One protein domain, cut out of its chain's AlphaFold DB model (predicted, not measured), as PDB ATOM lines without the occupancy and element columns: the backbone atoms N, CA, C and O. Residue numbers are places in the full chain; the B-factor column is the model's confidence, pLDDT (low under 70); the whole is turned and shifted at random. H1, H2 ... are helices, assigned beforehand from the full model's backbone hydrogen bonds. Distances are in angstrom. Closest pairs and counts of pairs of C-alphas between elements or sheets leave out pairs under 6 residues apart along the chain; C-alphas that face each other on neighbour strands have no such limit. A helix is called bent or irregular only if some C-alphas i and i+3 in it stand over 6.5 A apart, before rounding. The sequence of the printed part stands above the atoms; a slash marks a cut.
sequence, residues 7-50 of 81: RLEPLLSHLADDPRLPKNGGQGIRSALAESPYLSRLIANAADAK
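What this domain is: This is residues 7 to 50 of the 81 residues of an uncharacterized protein of Xanthomonas campestris pv. translucens (UniProt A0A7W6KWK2). Three helices make a thin, flat ring: H1 and H2 run opposite ways, a long loop joins them at one end, and H3 crosses the other end, making a corner with H2. The 44 printed residues hold H1, H2 and H3 in that order, with no named strand; the class is all helix. The whole is only just compact, close to loose, with a radius of gyration of the C-alphas of 11.0 A and spans of 29 by 22 by 11 A.

Where its parts are: H1, residues 7 to 13, begins with C-alpha 7 at (100.416, 72.718, 275.874), is 11.3 A long, and is only just irregular: C-alphas 7 and 10 are 6.8 A apart. H2, residues 25 to 35, is 15.2 A long. H3, residues 37 to 48, is 16.4 A long and ends with C-alpha 48 at (98.778, 65.817, 272.528).

How they stand to each other: H1 touches H3, about perpendicular at 85 degrees; their closest C-alphas, of Arg 7 and Ala 44, are 5.8 A apart. H1 and H2 are close but not clearly touching, the closest C-alphas, of Leu 12 and Gly 26, 7.6 A apart, at a shallow tilt of 16 degrees, opposite ways. H3, with residues 39 to 40 alone, only just touches H2, with 3 pairs of C-alphas within 8 A, and only at the corner; the closest are those of Leu 33 and Ser 40, 5.2 A apart, and the tilt of 70.4 degrees is only just about perpendicular. Every O i to N i+4 pair is within hydrogen-bond range in H2 and H3, and 2 of 3 in H1.

The domain as a whole: The C-alphas farthest apart, of Lys 23 and Ala 49, are 31.0 A apart. The printed part has no cut; H1 to H2 is a long link, H2 to H3 a tight one. No printed residue is under 70 in pLDDT.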
ATOM      1  N   ARG A   7     101.342  73.845 276.084       88.94
ATOM      2  CA  ARG A   7     100.416  72.718 275.874       88.94
ATOM      3  C   ARG A   7      99.770  72.226 277.172       88.94
ATOM      4  O   ARG A   7      98.753  71.543 277.122       88.94
ATOM      5  N   LEU A   8     100.336  72.575 278.327       89.56
ATOM      6  CA  LEU A   8      99.832  72.180 279.642       89.56
ATOM      7  C   LEU A   8      98.823  73.168 280.228       89.56
ATOM      8  O   LEU A   8      98.036  72.774 281.084       89.56
ATOM      9  N   GLU A   9      98.794  74.428 279.786       89.00
ATOM     10  CA  GLU A   9      97.881  75.425 280.367       89.00
ATOM     11  C   GLU A   9      96.393  75.051 280.263       89.00
ATOM     12  O   GLU A   9      95.687  75.226 281.260       89.00
ATOM     13  N   PRO A  10      95.889  74.455 279.160       88.62
ATOM     14  CA  PRO A  10      94.512  73.964 279.116       88.62
ATOM     15  C   PRO A  10      94.215  72.952 280.228       88.62
ATOM     16  O   PRO A  10      93.175  73.040 280.876       88.62
ATOM     17  N   LEU A  11      95.159  72.051 280.523       87.44
ATOM     18  CA  LEU A  11      95.009  71.039 281.572       87.44
ATOM     19  C   LEU A  11      95.004  71.644 282.981       87.44
ATOM     20  O   LEU A  11      94.329  71.122 283.867       87.44
ATOM     21  N   LEU A  12      95.771  72.721 283.183       88.25
ATOM     22  CA  LEU A  12      95.976  73.385 284.476       88.25
ATOM     23  C   LEU A  12      94.948  74.479 284.772       88.25
ATOM     24  O   LEU A  12      94.801  74.881 285.928       88.25
ATOM     25  N   SER A  13      94.252  74.980 283.752       87.75
ATOM     26  CA  SER A  13      93.228  76.021 283.892       87.75
ATOM     27  C   SER A  13      92.135  75.623 284.893       87.75
ATOM     28  O   SER A  13      91.761  76.418 285.751       87.75
ATOM     29  N   HIS A  14      91.755  74.344 284.890       82.12
ATOM     30  CA  HIS A  14      90.738  73.770 285.769       82.12
ATOM     31  C   HIS A  14      91.101  73.719 287.255       82.12
ATOM     32  O   HIS A  14      90.230  73.464 288.084       82.12
ATOM     33  N   LEU A  15      92.368  73.941 287.617       85.50
ATOM     34  CA  LEU A  15      92.776  74.029 289.020       85.50
ATOM     35  C   LEU A  15      92.233  75.299 289.684       85.50
ATOM     36  O   LEU A  15      92.009  75.300 290.889       85.50
ATOM     37  N   ALA A  16      92.014  76.370 288.915       82.62
ATOM     38  CA  ALA A  16      91.420  77.601 289.435       82.62
ATOM     39  C   ALA A  16      89.939  77.427 289.811       82.62
ATOM     40  O   ALA A  16      89.428  78.184 290.634       82.62
ATOM     41  N   ASP A  17      89.275  76.417 289.244       84.12
ATOM     42  CA  ASP A  17      87.861  76.131 289.485       84.12
ATOM     43  C   ASP A  17      87.626  75.382 290.810       84.12
ATOM     44  O   ASP A  17      86.478  75.214 291.219       84.12
ATOM     45  N   ASP A  18      88.684  74.908 291.484       84.50
ATOM     46  CA  ASP A  18      88.573  74.169 292.744       84.50
ATOM     47  C   ASP A  18      88.656  75.116 293.961       84.50
ATOM     48  O   ASP A  18      89.746  75.567 294.328       84.50
ATOM     49  N   PRO A  19      87.531  75.391 294.658       83.56
ATOM     50  CA  PRO A  19      87.506  76.300 295.804       83.56
ATOM     51  C   PRO A  19      88.197  75.725 297.048       83.56
ATOM     52  O   PRO A  19      88.456  76.454 298.005       83.56
ATOM     53  N   ARG A  20      88.461  74.413 297.068       86.38
ATOM     54  CA  ARG A  20      89.145  73.720 298.163       86.38
ATOM     55  C   ARG A  20      90.653  73.657 297.926       86.38
ATOM     56  O   ARG A  20      91.384  73.231 298.823       86.38
ATOM     57  N   LEU A  21      91.129  74.076 296.753       84.31
ATOM     58  CA  LEU A  21      92.552  74.168 296.481       84.31
ATOM     59  C   LEU A  21      93.178  75.249 297.382       84.31
ATOM     60  O   LEU A  21      92.646  76.357 297.489       84.31
ATOM     61  N   PRO A  22      94.325  74.977 298.033       83.19
ATOM     62  CA  PRO A  22      95.041  76.001 298.782       83.19
ATOM     63  C   PRO A  22      95.348  77.213 297.896       83.19
ATOM     64  O   PRO A  22      95.629  77.046 296.711       83.19
ATOM     65  N   LYS A  23      95.391  78.423 298.477       79.56
ATOM     66  CA  LYS A  23      95.594  79.692 297.740       79.56
ATOM     67  C   LYS A  23      96.764  79.672 296.741       79.56
ATOM     68  O   LYS A  23      96.691  80.334 295.716       79.56
ATOM     69  N   ASN A  24      97.808  78.888 297.022       83.12
ATOM     70  CA  ASN A  24      98.997  78.755 296.173       83.12
ATOM     71  C   ASN A  24      99.121  77.382 295.489       83.12
ATOM     72  O   ASN A  24     100.132  77.121 294.844       83.12
ATOM     73  N   GLY A  25      98.136  76.489 295.617       84.56
ATOM     74  CA  GLY A  25      98.207  75.119 295.100       84.56
ATOM     75  C   GLY A  25      98.383  75.076 293.582       84.56
ATOM     76  O   GLY A  25      99.287  74.413 293.079       84.56
ATOM     77  N   GLY A  26      97.596  75.871 292.849       88.12
ATOM     78  CA  GLY A  26      97.692  75.947 291.388       88.12
ATOM     79  C   GLY A  26      99.017  76.538 290.900       88.12
ATOM     80  O   GLY A  26      99.513  76.158 289.840       88.12
ATOM     81  N   GLN A  27      99.621  77.440 291.679       88.38
ATOM     82  CA  GLN A  27     100.940  77.988 291.375       88.38
ATOM     83  C   GLN A  27     102.059  77.006 291.736       88.38
ATOM     84  O   GLN A  27     103.001  76.866 290.965       88.38
ATOM     85  N   GLY A  28     101.932  76.268 292.841       88.81
ATOM     86  CA  GLY A  28     102.874  75.215 293.220       88.81
ATOM     87  C   GLY A  28     102.963  74.106 292.171       88.81
ATOM     88  O   GLY A  28     104.062  73.703 291.804       88.81
ATOM     89  N   ILE A  29     101.823  73.676 291.614       89.25
ATOM     90  CA  ILE A  29     101.794  72.694 290.517       89.25
ATOM     91  C   ILE A  29     102.494  73.252 289.268       89.25
ATOM     92  O   ILE A  29     103.324  72.568 288.672       89.25
ATOM     93  N   ARG A  30     102.216  74.510 288.894       90.94
ATOM     94  CA  ARG A  30     102.901  75.177 287.772       90.94
ATOM     95  C   ARG A  30     104.413  75.246 287.983       90.94
ATOM     96  O   ARG A  30     105.159  74.910 287.068       90.94
ATOM     97  N   SER A  31     104.864  75.616 289.179       89.56
ATOM     98  CA  SER A  31     106.291  75.648 289.512       89.56
ATOM     99  C   SER A  31     106.928  74.262 289.419       89.56
ATOM    100  O   SER A  31     107.950  74.122 288.761       89.56
ATOM    101  N   ALA A  32     106.295  73.219 289.965       89.12
ATOM    102  CA  ALA A  32     106.822  71.854 289.894       89.12
ATOM    103  C   ALA A  32     106.981  71.350 288.444       89.12
ATOM    104  O   ALA A  32     107.951  70.665 288.119       89.12
ATOM    105  N   LEU A  33     106.059  71.721 287.548       91.00
ATOM    106  CA  LEU A  33     106.161  71.414 286.117       91.00
ATOM    107  C   LEU A  33     107.261  72.226 285.427       91.00
ATOM    108  O   LEU A  33     107.996  71.688 284.603       91.00
ATOM    109  N   ALA A  34     107.398  73.505 285.775       90.75
ATOM    110  CA  ALA A  34     108.460  74.363 285.257       90.75
ATOM    111  C   ALA A  34     109.862  73.926 285.726       90.75
ATOM    112  O   ALA A  34     110.844  74.134 285.015       90.75
ATOM    113  N   GLU A  35     109.963  73.327 286.911       93.25
ATOM    114  CA  GLU A  35     111.211  72.827 287.500       93.25
ATOM    115  C   GLU A  35     111.590  71.422 287.012       93.25
ATOM    116  O   GLU A  35     112.751  71.029 287.125       93.25
ATOM    117  N   SER A  36     110.650  70.675 286.422       91.81
ATOM    118  CA  SER A  36     110.879  69.317 285.921       91.81
ATOM    119  C   SER A  36     110.638  69.215 284.408       91.81
ATOM    120  O   SER A  36     109.530  68.892 283.965       91.81
ATOM    121  N   PRO A  37     111.683  69.420 283.577       89.38
ATOM    122  CA  PRO A  37     111.574  69.327 282.121       89.38
ATOM    123  C   PRO A  37     111.053  67.972 281.635       89.38
ATOM    124  O   PRO A  37     110.309  67.909 280.658       89.38
ATOM    125  N   TYR A  38     111.425  66.887 282.323       91.50
ATOM    126  CA  TYR A  38     110.949  65.543 282.001       91.50
ATOM    127  C   TYR A  38     109.446  65.410 282.248       91.50
ATOM    128  O   TYR A  38     108.717  64.995 281.348       91.50
ATOM    129  N   LEU A  39     108.974  65.801 283.437       90.62
ATOM    130  CA  LEU A  39     107.560  65.698 283.794       90.62
ATOM    131  C   LEU A  39     106.694  66.561 282.873       90.62
ATOM    132  O   LEU A  39     105.684  66.089 282.358       90.62
ATOM    133  N   SER A  40     107.134  67.792 282.607       92.25
ATOM    134  CA  SER A  40     106.465  68.704 281.677       92.25
ATOM    135  C   SER A  40     106.304  68.072 280.290       92.25
ATOM    136  O   SER A  40     105.204  68.032 279.739       92.25
ATOM    137  N   ARG A  41     107.375  67.473 279.751       92.38
ATOM    138  CA  ARG A  41     107.352  66.857 278.419       92.38
ATOM    139  C   ARG A  41     106.524  65.576 278.371       92.38
ATOM    140  O   ARG A  41     105.835  65.347 277.382       92.38
ATOM    141  N   LEU A  42     106.565  64.771 279.432       93.25
ATOM    142  CA  LEU A  42     105.745  63.568 279.569       93.25
ATOM    143  C   LEU A  42     104.252  63.915 279.522       93.25
ATOM    144  O   LEU A  42     103.518  63.361 278.705       93.25
ATOM    145  N   ILE A  43     103.820  64.865 280.353       92.38
ATOM    146  CA  ILE A  43     102.417  65.288 280.430       92.38
ATOM    147  C   ILE A  43     101.998  65.960 279.119       92.38
ATOM    148  O   ILE A  43     100.930  65.662 278.598       92.38
ATOM    149  N   ALA A  44     102.849  66.799 278.526       91.62
ATOM    150  CA  ALA A  44     102.513  67.485 277.281       91.62
ATOM    151  C   ALA A  44     102.325  66.503 276.113       91.62
ATOM    152  O   ALA A  44     101.408  66.663 275.312       91.62
ATOM    153  N   ASN A  45     103.140  65.447 276.046       93.50
ATOM    154  CA  ASN A  45     102.973  64.392 275.046       93.50
ATOM    155  C   ASN A  45     101.691  63.577 275.275       93.50
ATOM    156  O   ASN A  45     101.000  63.249 274.313       93.50
ATOM    157  N   ALA A  46     101.353  63.267 276.531       91.06
ATOM    158  CA  ALA A  46     100.101  62.589 276.860       91.06
ATOM    159  C   ALA A  46      98.875  63.453 276.508       91.06
ATOM    160  O   ALA A  46      97.860  62.930 276.044       91.06
ATOM    161  N   ALA A  47      98.980  64.775 276.681       89.31
ATOM    162  CA  ALA A  47      97.950  65.738 276.298       89.31
ATOM    163  C   ALA A  47      97.736  65.758 274.777       89.31
ATOM    164  O   ALA A  47      96.606  65.601 274.313       89.31
ATOM    165  N   ASP A  48      98.820  65.867 273.999       90.31
ATOM    166  CA  ASP A  48      98.778  65.817 272.528       90.31
ATOM    167  C   ASP A  48      98.194  64.489 272.022       90.31
ATOM    168  O   ASP A  48      97.385  64.464 271.093       90.31
ATOM    169  N   ALA A  49      98.546  63.378 272.676       92.12
ATOM    170  CA  ALA A  49      98.004  62.056 272.382       92.12
ATOM    171  C   ALA A  49      96.546  61.864 272.847       92.12
ATOM    172  O   ALA A  49      95.984  60.786 272.653       92.12
ATOM    173  N   LYS A  50      95.927  62.886 273.460       87.00
ATOM    174  CA  LYS A  50      94.576  62.854 274.047       87.00
ATOM    175  C   LYS A  50      94.380  61.755 275.094       87.00
ATOM    176  O   LYS A  50      93.271  61.261 275.276       87.00
TER     177      LYS A  50